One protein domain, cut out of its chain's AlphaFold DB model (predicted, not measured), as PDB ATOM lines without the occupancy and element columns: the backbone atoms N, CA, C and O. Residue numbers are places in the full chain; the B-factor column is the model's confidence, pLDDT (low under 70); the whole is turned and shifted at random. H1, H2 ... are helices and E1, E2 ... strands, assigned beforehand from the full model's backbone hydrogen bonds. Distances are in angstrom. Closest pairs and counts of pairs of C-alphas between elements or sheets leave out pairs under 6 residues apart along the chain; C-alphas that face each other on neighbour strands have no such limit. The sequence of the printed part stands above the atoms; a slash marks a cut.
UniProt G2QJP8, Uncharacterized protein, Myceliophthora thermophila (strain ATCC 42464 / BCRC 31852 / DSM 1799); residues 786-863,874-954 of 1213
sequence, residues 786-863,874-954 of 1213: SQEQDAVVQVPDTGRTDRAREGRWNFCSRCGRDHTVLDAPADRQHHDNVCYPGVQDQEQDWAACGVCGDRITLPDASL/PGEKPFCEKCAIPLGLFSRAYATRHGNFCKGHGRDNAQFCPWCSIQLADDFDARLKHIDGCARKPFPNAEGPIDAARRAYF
ATOM      1  N   SER A 786     123.822 181.893 117.789       54.16
ATOM      2  CA  SER A 786     125.197 182.108 118.270       54.16
ATOM      3  C   SER A 786     126.204 181.029 117.836       54.16
ATOM      4  O   SER A 786     126.420 180.031 118.525       54.16
ATOM      5  N   GLN A 787     126.884 181.275 116.713       61.38
ATOM      6  CA  GLN A 787     127.811 180.335 116.060       61.38
ATOM      7  C   GLN A 787     129.046 179.957 116.901       61.38
ATOM      8  O   GLN A 787     129.713 178.968 116.595       61.38
ATOM      9  N   GLU A 788     129.372 180.724 117.949       64.06
ATOM     10  CA  GLU A 788     130.607 180.560 118.731       64.06
ATOM     11  C   GLU A 788     130.759 179.166 119.360       64.06
ATOM     12  O   GLU A 788     131.876 178.664 119.458       64.06
ATOM     13  N   GLN A 789     129.660 178.509 119.749       71.44
ATOM     14  CA  GLN A 789     129.717 177.154 120.315       71.44
ATOM     15  C   GLN A 789     129.963 176.094 119.229       71.44
ATOM     16  O   GLN A 789     130.858 175.258 119.364       71.44
ATOM     17  N   ASP A 790     129.228 176.168 118.116       80.81
ATOM     18  CA  ASP A 790     129.288 175.189 117.020       80.81
ATOM     19  C   ASP A 790     130.611 175.250 116.226       80.81
ATOM     20  O   ASP A 790     131.024 174.261 115.614       80.81
ATOM     21  N   ALA A 791     131.311 176.390 116.265       79.69
ATOM     22  CA  ALA A 791     132.614 176.586 115.628       79.69
ATOM     23  C   ALA A 791     133.810 176.021 116.426       79.69
ATOM     24  O   ALA A 791     134.872 175.790 115.845       79.69
ATOM     25  N   VAL A 792     133.666 175.802 117.741       84.56
ATOM     26  CA  VAL A 792     134.757 175.336 118.626       84.56
ATOM     27  C   VAL A 792     134.930 173.813 118.598       84.56
ATOM     28  O   VAL A 792     136.020 173.307 118.877       84.56
ATOM     29  N   VAL A 793     133.885 173.068 118.227       86.75
ATOM     30  CA  VAL A 793     133.934 171.605 118.101       86.75
ATOM     31  C   VAL A 793     134.973 171.202 117.046       86.75
ATOM     32  O   VAL A 793     135.015 171.757 115.948       86.75
ATOM     33  N   GLN A 794     135.797 170.195 117.349       89.25
ATOM     34  CA  GLN A 794     136.748 169.615 116.396       89.25
ATOM     35  C   GLN A 794     136.548 168.105 116.278       89.25
ATOM     36  O   GLN A 794     136.523 167.383 117.272       89.25
ATOM     37  N   VAL A 795     136.444 167.629 115.038       91.12
ATOM     38  CA  VAL A 795     136.412 166.206 114.675       91.12
ATOM     39  C   VAL A 795     137.722 165.896 113.941       91.12
ATOM     40  O   VAL A 795     138.144 166.724 113.136       91.12
ATOM     41  N   PRO A 796     138.406 164.760 114.176       90.81
ATOM     42  CA  PRO A 796     139.623 164.416 113.437       90.81
ATOM     43  C   PRO A 796     139.373 164.260 111.929       90.81
ATOM     44  O   PRO A 796     138.322 163.774 111.517       90.81
ATOM     45  N   ASP A 797     140.337 164.639 111.089       88.94
ATOM     46  CA  ASP A 797     140.285 164.353 109.648       88.94
ATOM     47  C   ASP A 797     140.797 162.930 109.383       88.94
ATOM     48  O   ASP A 797     141.864 162.556 109.874       88.94
ATOM     49  N   THR A 798     140.050 162.122 108.627       90.56
ATOM     50  CA  THR A 798     140.498 160.774 108.229       90.56
ATOM     51  C   THR A 798     141.294 160.763 106.925       90.56
ATOM     52  O   THR A 798     141.840 159.720 106.566       90.56
ATOM     53  N   GLY A 799     141.349 161.881 106.187       89.06
ATOM     54  CA  GLY A 799     141.999 161.951 104.876       89.06
ATOM     55  C   GLY A 799     141.319 161.114 103.783       89.06
ATOM     56  O   GLY A 799     141.911 160.897 102.727       89.06
ATOM     57  N   ARG A 800     140.087 160.629 104.019       87.56
ATOM     58  CA  ARG A 800     139.275 159.871 103.044       87.56
ATOM     59  C   ARG A 800     138.674 160.752 101.936       87.56
ATOM     60  O   ARG A 800     138.123 160.228 100.973       87.56
ATOM     61  N   THR A 801     138.774 162.074 102.059       87.62
ATOM     62  CA  THR A 801     138.179 163.074 101.162       87.62
ATOM     63  C   THR A 801     139.177 164.173 100.816       87.62
ATOM     64  O   THR A 801     139.984 164.607 101.636       87.62
ATOM     65  N   ASP A 802     139.093 164.678  99.588       88.38
ATOM     66  CA  ASP A 802     139.816 165.878  99.168       88.38
ATOM     67  C   ASP A 802     139.050 167.122  99.636       88.38
ATOM     68  O   ASP A 802     138.260 167.722  98.903       88.38
ATOM     69  N   ARG A 803     139.250 167.492 100.901       86.19
ATOM     70  CA  ARG A 803     138.540 168.607 101.542       86.19
ATOM     71  C   ARG A 803     138.746 169.949 100.829       86.19
ATOM     72  O   ARG A 803     137.845 170.785 100.845       86.19
ATOM     73  N   ALA A 804     139.890 170.153 100.170       86.88
ATOM     74  CA  ALA A 804     140.162 171.362  99.394       86.88
ATOM     75  C   ALA A 804     139.303 171.425  98.119       86.88
ATOM     76  O   ALA A 804     138.755 172.479  97.785       86.88
ATOM     77  N   ARG A 805     139.122 170.290  97.431       90.44
ATOM     78  CA  ARG A 805     138.228 170.187  96.272       90.44
ATOM     79  C   ARG A 805     136.759 170.251  96.676       90.44
ATOM     80  O   ARG A 805     136.031 171.085  96.138       90.44
ATOM     81  N   GLU A 806     136.342 169.396  97.610       91.00
ATOM     82  CA  GLU A 806     134.936 169.179  97.991       91.00
ATOM     83  C   GLU A 806     134.380 170.270  98.925       91.00
ATOM     84  O   GLU A 806     133.162 170.416  99.062       91.00
ATOM     85  N   GLY A 807     135.244 171.083  99.540       87.62
ATOM     86  CA  GLY A 807     134.857 172.298 100.264       87.62
ATOM     87  C   GLY A 807     134.267 173.391  99.362       87.62
ATOM     88  O   GLY A 807     133.543 174.252  99.846       87.62
ATOM     89  N   ARG A 808     134.511 173.329  98.043       90.12
ATOM     90  CA  ARG A 808     133.971 174.267  97.035       90.12
ATOM     91  C   ARG A 808     132.592 173.856  96.489       90.12
ATOM     92  O   ARG A 808     132.101 174.476  95.546       90.12
ATOM     93  N   TRP A 809     131.992 172.782  97.006       93.94
ATOM     94  CA  TRP A 809     130.693 172.273  96.557       93.94
ATOM     95  C   TRP A 809     129.582 172.654  97.538       93.94
ATOM     96  O   TRP A 809     129.674 172.342  98.725       93.94
ATOM     97  N   ASN A 810     128.495 173.242  97.031       93.38
ATOM     98  CA  ASN A 810     127.310 173.579  97.832       93.38
ATOM     99  C   ASN A 810     126.597 172.322  98.354       93.38
ATOM    100  O   ASN A 810     126.012 172.343  99.433       93.38
ATOM    101  N   PHE A 811     126.666 171.222  97.597       95.56
ATOM    102  CA  PHE A 811     126.021 169.957  97.933       95.56
ATOM    103  C   PHE A 811     126.999 168.785  97.900       95.56
ATOM    104  O   PHE A 811     127.860 168.695  97.022       95.56
ATOM    105  N   CYS A 812     126.822 167.835  98.818       95.81
ATOM    106  CA  CYS A 812     127.501 166.549  98.757       95.81
ATOM    107  C   CYS A 812     126.994 165.767  97.544       95.81
ATOM    108  O   CYS A 812     125.830 165.362  97.498       95.81
ATOM    109  N   SER A 813     127.875 165.498  96.580       94.44
ATOM    110  CA  SER A 813     127.515 164.786  95.349       94.44
ATOM    111  C   SER A 813     127.112 163.321  95.573       94.44
ATOM    112  O   SER A 813     126.624 162.680  94.647       94.44
ATOM    113  N   ARG A 814     127.332 162.780  96.779       94.12
ATOM    114  CA  ARG A 814     127.048 161.385  97.155       94.12
ATOM    115  C   ARG A 814     125.664 161.194  97.792       94.12
ATOM    116  O   ARG A 814     124.988 160.230  97.461       94.12
ATOM    117  N   CYS A 815     125.211 162.104  98.664       93.31
ATOM    118  CA  CYS A 815     123.909 161.987  99.357       93.31
ATOM    119  C   CYS A 815     122.974 163.206  99.228       93.31
ATOM    120  O   CYS A 815     121.893 163.224  99.821       93.31
ATOM    121  N   GLY A 816     123.382 164.258  98.513       93.56
ATOM    122  CA  GLY A 816     122.572 165.466  98.338       93.56
ATOM    123  C   GLY A 816     122.393 166.288  99.622       93.56
ATOM    124  O   GLY A 816     121.451 167.078  99.710       93.56
ATOM    125  N   ARG A 817     123.259 166.101 100.634       94.12
ATOM    126  CA  ARG A 817     123.356 166.998 101.799       94.12
ATOM    127  C   ARG A 817     123.726 168.399 101.319       94.12
ATOM    128  O   ARG A 817     124.651 168.550 100.529       94.12
ATOM    129  N   ASP A 818     123.037 169.404 101.844       93.69
ATOM    130  CA  ASP A 818     123.377 170.812 101.661       93.69
ATOM    131  C   ASP A 818     124.446 171.226 102.687       93.69
ATOM    132  O   ASP A 818     124.260 171.053 103.896       93.69
ATOM    133  N   HIS A 819     125.584 171.722 102.203       91.81
ATOM    134  CA  HIS A 819     126.697 172.199 103.029       91.81
ATOM    135  C   HIS A 819     126.518 173.648 103.493       91.81
ATOM    136  O   HIS A 819     127.225 174.079 104.395       91.81
ATOM    137  N   THR A 820     125.591 174.397 102.892       89.12
ATOM    138  CA  THR A 820     125.255 175.764 103.310       89.12
ATOM    139  C   THR A 820     124.247 175.762 104.460       89.12
ATOM    140  O   THR A 820     124.288 176.647 105.307       89.12
ATOM    141  N   VAL A 821     123.372 174.752 104.537       87.44
ATOM    142  CA  VAL A 821     122.425 174.591 105.656       87.44
ATOM    143  C   VAL A 821     123.085 173.929 106.871       87.44
ATOM    144  O   VAL A 821     122.793 174.304 108.005       87.44
ATOM    145  N   LEU A 822     123.959 172.940 106.648       92.12
ATOM    146  CA  LEU A 822     124.704 172.239 107.699       92.12
ATOM    147  C   LEU A 822     126.205 172.511 107.546       92.12
ATOM    148  O   LEU A 822     126.943 171.724 106.939       92.12
ATOM    149  N   ASP A 823     126.594 173.660 108.082       90.31
ATOM    150  CA  ASP A 823     127.812 174.425 107.824       90.31
ATOM    151  C   ASP A 823     128.862 174.374 108.951       90.31
ATOM    152  O   ASP A 823     130.019 174.725 108.708       90.31
ATOM    153  N   ALA A 824     128.515 173.887 110.150       92.50
ATOM    154  CA  ALA A 824     129.456 173.791 111.269       92.50
ATOM    155  C   ALA A 824     130.700 172.947 110.890       92.50
ATOM    156  O   ALA A 824     130.541 171.807 110.425       92.50
ATOM    157  N   PRO A 825     131.943 173.436 111.105       93.12
ATOM    158  CA  PRO A 825     133.156 172.781 110.600       93.12
ATOM    159  C   PRO A 825     133.325 171.324 111.048       93.12
ATOM    160  O   PRO A 825     133.739 170.481 110.247       93.12
ATOM    161  N   ALA A 826     132.963 171.017 112.297       94.00
ATOM    162  CA  ALA A 826     132.979 169.665 112.850       94.00
ATOM    163  C   ALA A 826     131.988 168.719 112.164       94.00
ATOM    164  O   ALA A 826     132.345 167.588 111.845       94.00
ATOM    165  N   ASP A 827     130.759 169.171 111.908       95.19
ATOM    166  CA  ASP A 827     129.738 168.358 111.244       95.19
ATOM    167  C   ASP A 827     130.059 168.160 109.760       95.19
ATOM    168  O   ASP A 827     129.933 167.050 109.242       95.19
ATOM    169  N   ARG A 828     130.592 169.183 109.079       94.25
ATOM    170  CA  ARG A 828     131.104 169.005 107.715       94.25
ATOM    171  C   ARG A 828     132.234 167.967 107.666       94.25
ATOM    172  O   ARG A 828     132.218 167.093 106.807       94.25
ATOM    173  N   GLN A 829     133.169 168.017 108.613       94.25
ATOM    174  CA  GLN A 829     134.292 167.079 108.697       94.25
ATOM    175  C   GLN A 829     133.854 165.656 109.083       94.25
ATOM    176  O   GLN A 829     134.328 164.682 108.501       94.25
ATOM    177  N   HIS A 830     132.896 165.521 110.003       95.19
ATOM    178  CA  HIS A 830     132.253 164.245 110.323       95.19
ATOM    179  C   HIS A 830     131.511 163.667 109.113       95.19
ATOM    180  O   HIS A 830     131.619 162.474 108.831       95.19
ATOM    181  N   HIS A 831     130.806 164.511 108.357       95.06
ATOM    182  CA  HIS A 831     130.142 164.105 107.126       95.06
ATOM    183  C   HIS A 831     131.131 163.608 106.076       95.06
ATOM    184  O   HIS A 831     130.927 162.525 105.534       95.06
ATOM    185  N   ASP A 832     132.207 164.352 105.824       93.12
ATOM    186  CA  ASP A 832     133.230 163.980 104.850       93.12
ATOM    187  C   ASP A 832     133.942 162.662 105.256       93.12
ATOM    188  O   ASP A 832     134.208 161.819 104.402       93.12
ATOM    189  N   ASN A 833     134.154 162.411 106.557       92.50
ATOM    190  CA  ASN A 833     134.666 161.131 107.081       92.50
ATOM    191  C   ASN A 833     133.704 159.937 106.873       92.50
ATOM    192  O   ASN A 833     134.148 158.800 106.701       92.50
ATOM    193  N   VAL A 834     132.391 160.180 106.948       92.50
ATOM    194  CA  VAL A 834     131.317 159.164 106.884       92.50
ATOM    195  C   VAL A 834     130.835 158.904 105.454       92.50
ATOM    196  O   VAL A 834     130.416 157.798 105.125       92.50
ATOM    197  N   CYS A 835     130.895 159.918 104.599       93.06
ATOM    198  CA  CYS A 835     130.364 159.935 103.247       93.06
ATOM    199  C   CYS A 835     131.496 160.330 102.295       93.06
ATOM    200  O   CYS A 835     131.630 161.502 101.945       93.06
ATOM    201  N   TYR A 836     132.313 159.359 101.885       91.69
ATOM    202  CA  TYR A 836     133.555 159.557 101.125       91.69
ATOM    203  C   TYR A 836     133.536 158.806  99.771       91.69
ATOM    204  O   TYR A 836     132.747 157.871  99.605       91.69
ATOM    205  N   PRO A 837     134.363 159.193  98.775       87.19
ATOM    206  CA  PRO A 837     134.432 158.495  97.490       87.19
ATOM    207  C   PRO A 837     134.803 157.013  97.644       87.19
ATOM    208  O   PRO A 837     135.787 156.683  98.302       87.19
ATOM    209  N   GLY A 838     134.034 156.121  97.014       82.94
ATOM    210  CA  GLY A 838     134.294 154.671  97.059       82.94
ATOM    211  C   GLY A 838     133.820 153.946  98.329       82.94
ATOM    212  O   GLY A 838     134.178 152.787  98.533       82.94
ATOM    213  N   VAL A 839     132.986 154.573  99.171       82.75
ATOM    214  CA  VAL A 839     132.363 153.902 100.335       82.75
ATOM    215  C   VAL A 839     131.531 152.664  99.937       82.75
ATOM    216  O   VAL A 839     131.489 151.695 100.693       82.75
ATOM    217  N   GLN A 840     130.953 152.658  98.724       71.69
ATOM    218  CA  GLN A 840     130.266 151.516  98.089       71.69
ATOM    219  C   GLN A 840     131.027 150.192  98.211       71.69
ATOM    220  O   GLN A 840     130.434 149.177  98.571       71.69
ATOM    221  N   ASP A 841     132.329 150.217  97.921       73.00
ATOM    222  CA  ASP A 841     133.156 149.016  97.768       73.00
ATOM    223  C   ASP A 841     133.731 148.513  99.104       73.00
ATOM    224  O   ASP A 841     134.394 147.476  99.149       73.00
ATOM    225  N   GLN A 842     133.525 149.264 100.194       74.75
ATOM    226  CA  GLN A 842     134.208 149.062 101.477       74.75
ATOM    227  C   GLN A 842     133.264 148.884 102.669       74.75
ATOM    228  O   GLN A 842     133.598 148.143 103.594       74.75
ATOM    229  N   GLU A 843     132.108 149.554 102.682       80.94
ATOM    230  CA  GLU A 843     131.181 149.543 103.817       80.94
ATOM    231  C   GLU A 843     129.775 149.073 103.375       80.94
ATOM    232  O   GLU A 843     129.235 149.489 102.343       80.94
ATOM    233  N   GLN A 844     129.172 148.170 104.158       79.38
ATOM    234  CA  GLN A 844     127.752 147.809 104.031       79.38
ATOM    235  C   GLN A 844     126.862 148.973 104.493       79.38
ATOM    236  O   GLN A 844     127.315 149.834 105.249       79.38
ATOM    237  N   ASP A 845     125.599 149.004 104.058       81.62
ATOM    238  CA  ASP A 845     124.649 150.018 104.527       81.62
ATOM    239  C   ASP A 845     124.482 149.915 106.047       81.62
ATOM    240  O   ASP A 845     124.268 148.831 106.591       81.62
ATOM    241  N   TRP A 846     124.587 151.045 106.746       89.00
ATOM    242  CA  TRP A 846     124.493 151.095 108.203       89.00
ATOM    243  C   TRP A 846     123.643 152.269 108.683       89.00
ATOM    244  O   TRP A 846     123.585 153.318 108.044       89.00
ATOM    245  N   ALA A 847     123.000 152.076 109.831       88.88
ATOM    246  CA  ALA A 847     122.343 153.113 110.623       88.88
ATOM    247  C   ALA A 847     123.101 153.298 111.946       88.88
ATOM    248  O   ALA A 847     123.853 152.417 112.356       88.88
ATOM    249  N   ALA A 848     122.928 154.431 112.622       91.44
ATOM    250  CA  ALA A 848     123.524 154.667 113.935       91.44
ATOM    251  C   ALA A 848     122.501 154.448 115.055       91.44
ATOM    252  O   ALA A 848     121.355 154.891 114.950       91.44
ATOM    253  N   CYS A 849     122.916 153.841 116.166       91.12
ATOM    254  CA  CYS A 849     122.115 153.857 117.386       91.12
ATOM    255  C   CYS A 849     122.019 155.297 117.918       91.12
ATOM    256  O   CYS A 849     123.035 155.899 118.261       91.12
ATOM    257  N   GLY A 850     120.811 155.851 118.050       89.69
ATOM    258  CA  GLY A 850     120.618 157.226 118.538       89.69
ATOM    259  C   GLY A 850     121.081 157.478 119.984       89.69
ATOM    260  O   GLY A 850     121.197 158.635 120.383       89.69
ATOM    261  N   VAL A 851     121.349 156.417 120.757       89.69
ATOM    262  CA  VAL A 851     121.758 156.473 122.174       89.69
ATOM    263  C   VAL A 851     123.281 156.455 122.353       89.69
ATOM    264  O   VAL A 851     123.791 157.194 123.189       89.69
ATOM    265  N   CYS A 852     124.016 155.654 121.573       91.12
ATOM    266  CA  CYS A 852     125.473 155.479 121.716       91.12
ATOM    267  C   CYS A 852     126.301 155.812 120.460       91.12
ATOM    268  O   CYS A 852     127.523 155.865 120.539       91.12
ATOM    269  N   GLY A 853     125.664 156.034 119.306       91.12
ATOM    270  CA  GLY A 853     126.334 156.319 118.034       91.12
ATOM    271  C   GLY A 853     126.854 155.089 117.279       91.12
ATOM    272  O   GLY A 853     127.254 155.228 116.125       91.12
ATOM    273  N   ASP A 854     126.817 153.893 117.876       91.12
ATOM    274  CA  ASP A 854     127.327 152.663 117.256       91.12
ATOM    275  C   ASP A 854     126.653 152.341 115.914       91.12
ATOM    276  O   ASP A 854     125.451 152.557 115.726       91.12
ATOM    277  N   ARG A 855     127.443 151.806 114.974       90.62
ATOM    278  CA  ARG A 855     126.994 151.450 113.622       90.62
ATOM    279  C   ARG A 855     126.322 150.076 113.602       90.62
ATOM    280  O   ARG A 855     126.947 149.074 113.932       90.62
ATOM    281  N   ILE A 856     125.086 150.037 113.118       87.69
ATOM    282  CA  ILE A 856     124.251 148.845 112.957       87.69
ATOM    283  C   ILE A 856     124.140 148.539 111.459       87.69
ATOM    284  O   ILE A 856     123.581 149.340 110.708       87.69
ATOM    285  N   THR A 857     124.672 147.402 111.011       85.19
ATOM    286  CA  THR A 857     124.636 146.973 109.601       85.19
ATOM    287  C   THR A 857     123.267 146.436 109.188       85.19
ATOM    288  O   THR A 857     122.702 145.561 109.842       85.19
ATOM    289  N   LEU A 858     122.763 146.914 108.054       81.06
ATOM    290  CA  LEU A 858     121.567 146.410 107.384       81.06
ATOM    291  C   LEU A 858     122.006 145.336 106.365       81.06
ATOM    292  O   LEU A 858     122.978 145.568 105.645       81.06
ATOM    293  N   PRO A 859     121.341 144.166 106.273       58.81
ATOM    294  CA  PRO A 859     119.952 143.905 106.665       58.81
ATOM    295  C   PRO A 859     119.771 143.077 107.951       58.81
ATOM    296  O   PRO A 859     118.648 142.653 108.221       58.81
ATOM    297  N   ASP A 860     120.827 142.824 108.731       55.03
ATOM    298  CA  ASP A 860     120.855 141.834 109.830       55.03
ATOM    299  C   ASP A 860     120.160 142.330 111.127       55.03
ATOM    300  O   ASP A 860     120.628 142.167 112.253       55.03
ATOM    301  N   ALA A 861     119.004 142.978 110.964       50.12
ATOM    302  CA  ALA A 861     118.233 143.673 111.995       50.12
ATOM    303  C   ALA A 861     117.436 142.732 112.928       50.12
ATOM    304  O   ALA A 861     116.369 143.091 113.432       50.12
ATOM    305  N   SER A 862     117.952 141.532 113.206       54.75
ATOM    306  CA  SER A 862     117.529 140.725 114.353       54.75
ATOM    307  C   SER A 862     118.102 141.344 115.636       54.75
ATOM    308  O   SER A 862     119.151 140.933 116.125       54.75
ATOM    309  N   LEU A 863     117.401 142.360 116.152       54.19
ATOM    310  CA  LEU A 863     117.805 143.370 117.156       54.19
ATOM    311  C   LEU A 863     118.313 142.887 118.539       54.19
ATOM    312  O   LEU A 863     118.580 143.717 119.408       54.19
ATOM    313  N   PRO A 874     112.054 158.843 126.373       64.62
ATOM    314  CA  PRO A 874     111.767 159.641 125.169       64.62
ATOM    315  C   PRO A 874     112.281 161.099 125.235       64.62
ATOM    316  O   PRO A 874     111.542 162.045 124.971       64.62
ATOM    317  N   GLY A 875     113.546 161.281 125.618       73.56
ATOM    318  CA  GLY A 875     114.276 162.543 125.555       73.56
ATOM    319  C   GLY A 875     114.971 162.765 124.207       73.56
ATOM    320  O   GLY A 875     114.759 162.040 123.233       73.56
ATOM    321  N   GLU A 876     115.823 163.786 124.152       76.06
ATOM    322  CA  GLU A 876     116.599 164.120 122.956       76.06
ATOM    323  C   GLU A 876     117.698 163.073 122.714       76.06
ATOM    324  O   GLU A 876     118.465 162.738 123.615       76.06
ATOM    325  N   LYS A 877     117.762 162.527 121.492       85.19
ATOM    326  CA  LYS A 877     118.732 161.485 121.126       85.19
ATOM    327  C   LYS A 877     120.137 162.103 121.023       85.19
ATOM    328  O   LYS A 877     120.321 162.979 120.177       85.19
ATOM    329  N   PRO A 878     121.133 161.665 121.818       91.12
ATOM    330  CA  PRO A 878     122.467 162.268 121.802       91.12
ATOM    331  C   PRO A 878     123.237 162.060 120.489       91.12
ATOM    332  O   PRO A 878     124.192 162.798 120.248       91.12
ATOM    333  N   PHE A 879     122.831 161.122 119.621       95.06
ATOM    334  CA  PHE A 879     123.452 160.884 118.312       95.06
ATOM    335  C   PHE A 879     122.443 160.919 117.155       95.06
ATOM    336  O   PHE A 879     121.298 160.480 117.284       95.06
ATOM    337  N   CYS A 880     122.880 161.382 115.979       95.19
ATOM    338  CA  CYS A 880     122.060 161.324 114.769       95.19
ATOM    339  C   CYS A 880     122.045 159.914 114.159       95.19
ATOM    340  O   CYS A 880     123.045 159.449 113.608       95.19
ATOM    341  N   GLU A 881     120.867 159.290 114.143       93.19
ATOM    342  CA  GLU A 881     120.613 157.919 113.661       93.19
ATOM    343  C   GLU A 881     121.015 157.661 112.195       93.19
ATOM    344  O   GLU A 881     121.159 156.516 111.778       93.19
ATOM    345  N   LYS A 882     121.224 158.721 111.403       93.56
ATOM    346  CA  LYS A 882     121.594 158.642 109.981       93.56
ATOM    347  C   LYS A 882     123.106 158.667 109.725       93.56
ATOM    348  O   LYS A 882     123.527 158.345 108.621       93.56
ATOM    349  N   CYS A 883     123.917 159.146 110.673       93.94
ATOM    350  CA  CYS A 883     125.345 159.410 110.427       93.94
ATOM    351  C   CYS A 883     126.272 159.252 111.643       93.94
ATOM    352  O   CYS A 883     127.472 159.470 111.501       93.94
ATOM    353  N   ALA A 884     125.749 158.899 112.822       94.94
ATOM    354  CA  ALA A 884     126.495 158.768 114.078       94.94
ATOM    355  C   ALA A 884     127.153 160.056 114.623       94.94
ATOM    356  O   ALA A 884     128.020 159.961 115.490       94.94
ATOM    357  N   ILE A 885     126.775 161.261 114.168       95.44
ATOM    358  CA  ILE A 885     127.323 162.484 114.785       95.44
ATOM    359  C   ILE A 885     126.767 162.659 116.212       95.44
ATOM    360  O   ILE A 885     125.550 162.519 116.386       95.44
ATOM    361  N   PRO A 886     127.600 162.968 117.225       93.94
ATOM    362  CA  PRO A 886     127.129 163.350 118.554       93.94
ATOM    363  C   PRO A 886     126.488 164.743 118.503       93.94
ATOM    364  O   PRO A 886     127.170 165.762 118.424       93.94
ATOM    365  N   LEU A 887     125.159 164.785 118.561       94.06
ATOM    366  CA  LEU A 887     124.364 166.015 118.539       94.06
ATOM    367  C   LEU A 887     124.575 166.856 119.805       94.06
ATOM    368  O   LEU A 887     124.535 168.077 119.731       94.06
ATOM    369  N   GLY A 888     124.879 166.216 120.940       90.19
ATOM    370  CA  GLY A 888     125.166 166.888 122.214       90.19
ATOM    371  C   GLY A 888     126.491 167.665 122.282       90.19
ATOM    372  O   GLY A 888     126.799 168.206 123.340       90.19
ATOM    373  N   LEU A 889     127.282 167.715 121.201       90.38
ATOM    374  CA  LEU A 889     128.424 168.637 121.080       90.38
ATOM    375  C   LEU A 889     128.045 169.987 120.451       90.38
ATOM    376  O   LEU A 889     128.864 170.900 120.467       90.38
ATOM    377  N   PHE A 890     126.843 170.100 119.885       92.62
ATOM    378  CA  PHE A 890     126.375 171.266 119.137       92.62
ATOM    379  C   PHE A 890     125.286 172.017 119.907       92.62
ATOM    380  O   PHE A 890     124.646 171.472 120.813       92.62
ATOM    381  N   SER A 891     125.028 173.263 119.514       89.38
ATOM    382  CA  SER A 891     123.887 174.031 120.002       89.38
ATOM    383  C   SER A 891     122.580 173.277 119.729       89.38
ATOM    384  O   SER A 891     122.418 172.617 118.698       89.38
ATOM    385  N   ARG A 892     121.599 173.381 120.636       84.62
ATOM    386  CA  ARG A 892     120.310 172.673 120.502       84.62
ATOM    387  C   ARG A 892     119.609 173.005 119.179       84.62
ATOM    388  O   ARG A 892     119.027 172.126 118.546       84.62
ATOM    389  N   ALA A 893     119.739 174.249 118.717       81.69
ATOM    390  CA  ALA A 893     119.229 174.692 117.426       81.69
ATOM    391  C   ALA A 893     119.972 174.048 116.238       81.69
ATOM    392  O   ALA A 893     119.319 173.589 115.296       81.69
ATOM    393  N   TYR A 894     121.308 173.942 116.280       89.50
ATOM    394  CA  TYR A 894     122.071 173.229 115.251       89.50
ATOM    395  C   TYR A 894     121.783 171.722 115.268       89.50
ATOM    396  O   TYR A 894     121.597 171.126 114.209       89.50
ATOM    397  N   ALA A 895     121.633 171.100 116.440       90.31
ATOM    398  CA  ALA A 895     121.223 169.702 116.567       90.31
ATOM    399  C   ALA A 895     119.850 169.436 115.915       90.31
ATOM    400  O   ALA A 895     119.696 168.484 115.141       90.31
ATOM    401  N   THR A 896     118.863 170.314 116.142       86.00
ATOM    402  CA  THR A 896     117.557 170.270 115.460       86.00
ATOM    403  C   THR A 896     117.692 170.480 113.946       86.00
ATOM    404  O   THR A 896     117.071 169.750 113.165       86.00
ATOM    405  N   ARG A 897     118.528 171.429 113.504       86.75
ATOM    406  CA  ARG A 897     118.833 171.658 112.081       86.75
ATOM    407  C   ARG A 897     119.423 170.389 111.450       86.75
ATOM    408  O   ARG A 897     118.907 169.901 110.443       86.75
ATOM    409  N   HIS A 898     120.427 169.787 112.082       93.12
ATOM    410  CA  HIS A 898     121.076 168.562 111.623       93.12
ATOM    411  C   HIS A 898     120.094 167.387 111.531       93.12
ATOM    412  O   HIS A 898     120.051 166.718 110.501       93.12
ATOM    413  N   GLY A 899     119.249 167.149 112.541       90.06
ATOM    414  CA  GLY A 899     118.245 166.074 112.493       90.06
ATOM    415  C   GLY A 899     117.327 166.158 111.261       90.06
ATOM    416  O   GLY A 899     117.101 165.151 110.573       90.06
ATOM    417  N   ASN A 900     116.879 167.377 110.938       86.50
ATOM    418  CA  ASN A 900     116.015 167.672 109.795       86.50
ATOM    419  C   ASN A 900     116.732 167.553 108.435       86.50
ATOM    420  O   ASN A 900     116.159 166.997 107.495       86.50
ATOM    421  N   PHE A 901     117.975 168.035 108.317       89.38
ATOM    422  CA  PHE A 901     118.679 168.140 107.026       89.38
ATOM    423  C   PHE A 901     119.702 167.046 106.731       89.38
ATOM    424  O   PHE A 901     120.084 166.870 105.572       89.38
ATOM    425  N   CYS A 902     120.115 166.269 107.729       93.56
ATOM    426  CA  CYS A 902     121.030 165.161 107.519       93.56
ATOM    427  C   CYS A 902     120.402 164.109 106.593       93.56
ATOM    428  O   CYS A 902     119.275 163.644 106.806       93.56
ATOM    429  N   LYS A 903     121.164 163.746 105.559       91.19
ATOM    430  CA  LYS A 903     120.840 162.729 104.551       91.19
ATOM    431  C   LYS A 903     121.472 161.364 104.845       91.19
ATOM    432  O   LYS A 903     121.173 160.412 104.142       91.19
ATOM    433  N   GLY A 904     122.317 161.286 105.875       90.38
ATOM    434  CA  GLY A 904     123.191 160.146 106.135       90.38
ATOM    435  C   GLY A 904     124.398 160.090 105.199       90.38
ATOM    436  O   GLY A 904     124.778 161.104 104.595       90.38
ATOM    437  N   HIS A 905     125.016 158.913 105.101       87.31
ATOM    438  CA  HIS A 905     125.948 158.607 104.018       87.31
ATOM    439  C   HIS A 905     125.192 158.354 102.711       87.31
ATOM    440  O   HIS A 905     124.005 158.043 102.689       87.31
ATOM    441  N   GLY A 906     125.886 158.550 101.596       82.38
ATOM    442  CA  GLY A 906     125.404 158.192 100.270       82.38
ATOM    443  C   GLY A 906     126.436 157.298  99.618       82.38
ATOM    444  O   GLY A 906     127.627 157.608  99.649       82.38
ATOM    445  N   ARG A 907     125.979 156.182  99.058       76.06
ATOM    446  CA  ARG A 907     126.839 155.226  98.363       76.06
ATOM    447  C   ARG A 907     127.310 155.778  97.020       76.06
ATOM    448  O   ARG A 907     128.506 155.838  96.753       76.06
ATOM    449  N   ASP A 908     126.367 156.201  96.194       80.75
ATOM    450  CA  ASP A 908     126.605 156.466  94.782       80.75
ATOM    451  C   ASP A 908     127.482 157.699  94.530       80.75
ATOM    452  O   ASP A 908     127.094 158.849  94.753       80.75
ATOM    453  N   ASN A 909     128.675 157.458  93.981       77.62
ATOM    454  CA  ASN A 909     129.557 158.523  93.519       77.62
ATOM    455  C   ASN A 909     128.833 159.396  92.466       77.62
ATOM    456  O   ASN A 909     128.405 158.912  91.419       77.62
ATOM    457  N   ALA A 910     128.685 160.691  92.763       86.56
ATOM    458  CA  ALA A 910     127.978 161.681  91.936       86.56
ATOM    459  C   ALA A 910     126.503 161.358  91.600       86.56
ATOM    460  O   ALA A 910     126.029 161.709  90.519       86.56
ATOM    461  N   GLN A 911     125.757 160.746  92.528       92.81
ATOM    462  CA  GLN A 911     124.294 160.620  92.420       92.81
ATOM    463  C   GLN A 911     123.577 161.981  92.377       92.81
ATOM    464  O   GLN A 911     122.492 162.093  91.812       92.81
ATOM    465  N   PHE A 912     124.178 163.022  92.962       96.25
ATOM    466  CA  PHE A 912     123.633 164.377  93.009       96.25
ATOM    467  C   PHE A 912     124.596 165.390  92.392       96.25
ATOM    468  O   PHE A 912     125.814 165.324  92.579       96.25
ATOM    469  N   CYS A 913     124.040 166.385  91.705       96.75
ATOM    470  CA  CYS A 913     124.805 167.512  91.187       96.75
ATOM    471  C   CYS A 913     125.334 168.403  92.338       96.75
ATOM    472  O   CYS A 913     124.522 168.955  93.088       96.75
ATOM    473  N   PRO A 914     126.660 168.623  92.471       96.62
ATOM    474  CA  PRO A 914     127.256 169.349  93.606       96.62
ATOM    475  C   PRO A 914     126.914 170.850  93.653       96.62
ATOM    476  O   PRO A 914     127.172 171.508  94.662       96.62
ATOM    477  N   TRP A 915     126.327 171.403  92.583       95.75
ATOM    478  CA  TRP A 915     125.972 172.824  92.470       95.75
ATOM    479  C   TRP A 915     124.466 173.107  92.566       95.75
ATOM    480  O   TRP A 915     124.077 174.213  92.943       95.75
ATOM    481  N   CYS A 916     123.604 172.135  92.241       94.56
ATOM    482  CA  CYS A 916     122.150 172.345  92.196       94.56
ATOM    483  C   CYS A 916     121.294 171.242  92.840       94.56
ATOM    484  O   CYS A 916     120.079 171.302  92.685       94.56
ATOM    485  N   SER A 917     121.909 170.247  93.494       93.75
ATOM    486  CA  SER A 917     121.282 169.108  94.202       93.75
ATOM    487  C   SER A 917     120.278 168.242  93.437       93.75
ATOM    488  O   SER A 917     119.709 167.318  94.015       93.75
ATOM    489  N   ILE A 918     120.106 168.463  92.132       94.62
ATOM    490  CA  ILE A 918     119.332 167.578  91.258       94.62
ATOM    491  C   ILE A 918     119.967 166.182  91.288       94.62
ATOM    492  O   ILE A 918     121.176 166.039  91.083       94.62
ATOM    493  N   GLN A 919     119.140 165.170  91.562       94.19
ATOM    494  CA  GLN A 919     119.519 163.765  91.451       94.19
ATOM    495  C   GLN A 919     119.691 163.413  89.973       94.19
ATOM    496  O   GLN A 919     118.855 163.761  89.138       94.19
ATOM    497  N   LEU A 920     120.797 162.756  89.649       93.00
ATOM    498  CA  LEU A 920     121.210 162.462  88.286       93.00
ATOM    499  C   LEU A 920     120.895 161.002  87.947       93.00
ATOM    500  O   LEU A 920     121.040 160.120  88.793       93.00
ATOM    501  N   ALA A 921     120.475 160.754  86.705       87.50
ATOM    502  CA  ALA A 921     120.218 159.406  86.198       87.50
ATOM    503  C   ALA A 921     121.483 158.531  86.250       87.50
ATOM    504  O   ALA A 921     122.595 159.046  86.321       87.50
ATOM    505  N   ASP A 922     121.332 157.209  86.183       85.50
ATOM    506  CA  ASP A 922     122.456 156.277  86.372       85.50
ATOM    507  C   ASP A 922     123.426 156.184  85.186       85.50
ATOM    508  O   ASP A 922     124.521 155.639  85.324       85.50
ATOM    509  N   ASP A 923     123.074 156.782  84.045       92.06
ATOM    510  CA  ASP A 923     124.008 156.977  82.938       92.06
ATOM    511  C   ASP A 923     125.111 157.990  83.295       92.06
ATOM    512  O   ASP A 923     124.859 159.156  83.613       92.06
ATOM    513  N   PHE A 924     126.359 157.542  83.179       91.56
ATOM    514  CA  PHE A 924     127.553 158.330  83.458       91.56
ATOM    515  C   PHE A 924     127.708 159.531  82.511       91.56
ATOM    516  O   PHE A 924     128.149 160.596  82.951       91.56
ATOM    517  N   ASP A 925     127.329 159.402  81.236       91.88
ATOM    518  CA  ASP A 925     127.438 160.511  80.281       91.88
ATOM    519  C   ASP A 925     126.364 161.581  80.529       91.88
ATOM    520  O   ASP A 925     126.669 162.775  80.490       91.88
ATOM    521  N   ALA A 926     125.139 161.194  80.894       91.69
ATOM    522  CA  ALA A 926     124.120 162.112  81.398       91.69
ATOM    523  C   ALA A 926     124.556 162.814  82.699       91.69
ATOM    524  O   ALA A 926     124.380 164.034  82.807       91.69
ATOM    525  N   ARG A 927     125.169 162.087  83.652       94.06
ATOM    526  CA  ARG A 927     125.759 162.667  84.876       94.06
ATOM    527  C   ARG A 927     126.787 163.738  84.520       94.06
ATOM    528  O   ARG A 927     126.617 164.890  84.916       94.06
ATOM    529  N   LEU A 928     127.805 163.387  83.732       94.56
ATOM    530  CA  LEU A 928     128.891 164.290  83.339       94.56
ATOM    531  C   LEU A 928     128.382 165.510  82.552       94.56
ATOM    532  O   LEU A 928     128.736 166.644  82.869       94.56
ATOM    533  N   LYS A 929     127.485 165.303  81.579       94.81
ATOM    534  CA  LYS A 929     126.908 166.379  80.758       94.81
ATOM    535  C   LYS A 929     126.073 167.367  81.575       94.81
ATOM    536  O   LYS A 929     126.146 168.568  81.321       94.81
ATOM    537  N   HIS A 930     125.294 166.893  82.552       96.12
ATOM    538  CA  HIS A 930     124.602 167.784  83.487       96.12
ATOM    539  C   HIS A 930     125.602 168.534  84.373       96.12
ATOM    540  O   HIS A 930     125.442 169.731  84.597       96.12
ATOM    541  N   ILE A 931     126.615 167.828  84.880       95.50
ATOM    542  CA  ILE A 931     127.636 168.358  85.785       95.50
ATOM    543  C   ILE A 931     128.378 169.532  85.128       95.50
ATOM    544  O   ILE A 931     128.348 170.643  85.658       95.50
ATOM    545  N   ASP A 932     128.951 169.355  83.938       93.75
ATOM    546  CA  ASP A 932     129.672 170.449  83.276       93.75
ATOM    547  C   ASP A 932     128.761 171.547  82.714       93.75
ATOM    548  O   ASP A 932     129.155 172.713  82.698       93.75
ATOM    549  N   GLY A 933     127.530 171.205  82.319       94.75
ATOM    550  CA  GLY A 933     126.521 172.157  81.846       94.75
ATOM    551  C   GLY A 933     125.691 172.841  82.941       94.75
ATOM    552  O   GLY A 933     124.709 173.511  82.617       94.75
ATOM    553  N   CYS A 934     126.006 172.658  84.229       96.38
ATOM    554  CA  CYS A 934     125.131 173.106  85.311       96.38
ATOM    555  C   CYS A 934     125.096 174.641  85.439       96.38
ATOM    556  O   CYS A 934     126.091 175.272  85.787       96.38
ATOM    557  N   ALA A 935     123.915 175.249  85.287       94.69
ATOM    558  CA  ALA A 935     123.727 176.703  85.392       94.69
ATOM    559  C   ALA A 935     124.023 177.307  86.787       94.69
ATOM    560  O   ALA A 935     124.047 178.525  86.927       94.69
ATOM    561  N   ARG A 936     124.245 176.478  87.822       93.75
ATOM    562  CA  ARG A 936     124.699 176.909  89.161       93.75
ATOM    563  C   ARG A 936     126.201 176.681  89.409       93.75
ATOM    564  O   ARG A 936     126.667 176.911  90.523       93.75
ATOM    565  N   LYS A 937     126.963 176.220  88.408       94.44
ATOM    566  CA  LYS A 937     128.422 176.041  88.493       94.44
ATOM    567  C   LYS A 937     129.079 177.425  88.696       94.44
ATOM    568  O   LYS A 937     128.911 178.286  87.836       94.44
ATOM    569  N   PRO A 938     129.799 177.684  89.809       90.06
ATOM    570  CA  PRO A 938     130.169 179.046  90.224       90.06
ATOM    571  C   PRO A 938     131.219 179.705  89.319       90.06
ATOM    572  O   PRO A 938     131.330 180.925  89.279       90.06
ATOM    573  N   PHE A 939     131.996 178.903  88.592       90.06
ATOM    574  CA  PHE A 939     132.902 179.337  87.533       90.06
ATOM    575  C   PHE A 939     133.109 178.170  86.549       90.06
ATOM    576  O   PHE A 939     133.045 177.014  86.977       90.06
ATOM    577  N   PRO A 940     133.376 178.417  85.248       88.94
ATOM    578  CA  PRO A 940     133.449 177.350  84.237       88.94
ATOM    579  C   PRO A 940     134.431 176.225  84.595       88.94
ATOM    580  O   PRO A 940     134.125 175.045  84.416       88.94
ATOM    581  N   ASN A 941     135.565 176.599  85.193       89.12
ATOM    582  CA  ASN A 941     136.656 175.705  85.584       89.12
ATOM    583  C   ASN A 941     136.455 175.060  86.976       89.12
ATOM    584  O   ASN A 941     137.416 174.571  87.562       89.12
ATOM    585  N   ALA A 942     135.247 175.094  87.554       90.75
ATOM    586  CA  ALA A 942     134.981 174.450  88.840       90.75
ATOM    587  C   ALA A 942     135.010 172.918  88.699       90.75
ATOM    588  O   ALA A 942     134.208 172.335  87.970       90.75
ATOM    589  N   GLU A 943     135.926 172.267  89.413       92.44
ATOM    590  CA  GLU A 943     136.121 170.815  89.360       92.44
ATOM    591  C   GLU A 943     134.961 170.084  90.057       92.44
ATOM    592  O   GLU A 943     134.661 170.325  91.234       92.44
ATOM    593  N   GLY A 944     134.298 169.194  89.317       91.88
ATOM    594  CA  GLY A 944     133.252 168.311  89.834       91.88
ATOM    595  C   GLY A 944     133.808 167.026  90.472       91.88
ATOM    596  O   GLY A 944     135.021 166.853  90.580       91.88
ATOM    597  N   PRO A 945     132.934 166.088  90.879       92.56
ATOM    598  CA  PRO A 945     133.326 164.770  91.394       92.56
ATOM    599  C   PRO A 945     133.872 163.814  90.318       92.56
ATOM    600  O   PRO A 945     134.443 162.778  90.658       92.56
ATOM    601  N   ILE A 946     133.682 164.143  89.037       91.88
ATOM    602  CA  ILE A 946     134.116 163.359  87.878       91.88
ATOM    603  C   ILE A 946     135.230 164.121  87.150       91.88
ATOM    604  O   ILE A 946     135.071 165.298  86.833       91.88
ATOM    605  N   ASP A 947     136.325 163.429  86.846       90.56
ATOM    606  CA  ASP A 947     137.344 163.868  85.898       90.56
ATOM    607  C   ASP A 947     136.817 163.636  84.473       90.56
ATOM    608  O   ASP A 947     136.735 162.498  83.998       90.56
ATOM    609  N   ALA A 948     136.443 164.720  83.791       87.69
ATOM    610  CA  ALA A 948     135.914 164.682  82.428       87.69
ATOM    611  C   ALA A 948     136.921 164.124  81.400       87.69
ATOM    612  O   ALA A 948     136.515 163.510  80.414       87.69
ATOM    613  N   ALA A 949     138.228 164.303  81.631       88.50
ATOM    614  CA  ALA A 949     139.283 163.848  80.727       88.50
ATOM    615  C   ALA A 949     139.623 162.363  80.933       88.50
ATOM    616  O   ALA A 949     139.936 161.665  79.969       88.50
ATOM    617  N   ARG A 950     139.538 161.862  82.173       89.25
ATOM    618  CA  ARG A 950     139.759 160.439  82.502       89.25
ATOM    619  C   ARG A 950     138.486 159.588  82.478       89.25
ATOM    620  O   ARG A 950     138.598 158.368  82.542       89.25
ATOM    621  N   ARG A 951     137.297 160.206  82.406       89.56
ATOM    622  CA  ARG A 951     135.975 159.558  82.566       89.56
ATOM    623  C   ARG A 951     135.913 158.679  83.824       89.56
ATOM    624  O   ARG A 951     135.391 157.568  83.804       89.56
ATOM    625  N   ALA A 952     136.464 159.191  84.922       88.75
ATOM    626  CA  ALA A 952     136.585 158.493  86.198       88.75
ATOM    627  C   ALA A 952     136.239 159.428  87.362       88.75
ATOM    628  O   ALA A 952     136.349 160.647  87.241       88.75
ATOM    629  N   TYR A 953     135.841 158.874  88.505       88.00
ATOM    630  CA  TYR A 953     135.664 159.667  89.723       88.00
ATOM    631  C   TYR A 953     137.016 160.105  90.290       88.00
ATOM    632  O   TYR A 953     137.977 159.332  90.280       88.00
ATOM    633  N   PHE A 954     137.078 161.315  90.849       85.50
ATOM    634  CA  PHE A 954     138.238 161.765  91.619       85.50
ATOM    635  C   PHE A 954     138.288 161.058  92.985       85.50
ATOM    636  O   PHE A 954     137.965 161.637  94.029       85.50
TER     637      PHE A 954
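This is residues 786 to 863 and 874 to 954 of the 1213 residues of an uncharacterized protein of Myceliophthora thermophila (strain ATCC 42464 / BCRC 31852 / DSM 1799) (UniProt G2QJP8). This is a body of winding loops with little regular structure: hairpin E1-E2 and H3 lie toward one end, H4 toward the other, H2 nearer the middle. The printed part has 159 residues, 39 in named elements, mostly helix: H1, H2, antiparallel strands E1 and E2, H3, H4. It is compact, with radius of gyration of the C-alphas 16.3 A and spans 49 by 42 by 25 A.

Find E1, residues 846 to 848, from C-alpha 846 at (124.493, 151.095, 108.203); E2 is residues 855 to 857. H2, residues 825 to 834, runs 14.2 A and H3, residues 892 to 901, 14.3 A, first to last C-alpha. H1 is residues 803 to 806; H4, residues 924 to 932, ends at C-alpha 932, (129.672, 170.449, 83.276).

In the hairpin E1 and E2, look for N 847 and O 856, 2.9 A apart, within hydrogen-bond range. H1 and H2 are close but not clearly touching, closest C-alphas Arg 803 and Asp 832, 7.8 A. H3 and H4 are apart. Every O i to N i+4 pair is within range in H2, H3 and H4; H1 is too short for one.

Residues 864 to 873 are not printed, a gap of 19.1 A between C-alphas 863 and 874. Links H1 to H2, H2 to E1 and H3 to H4 are long. Look for pLDDT under 70 at residues 786 to 788, 859 to 863 and 874.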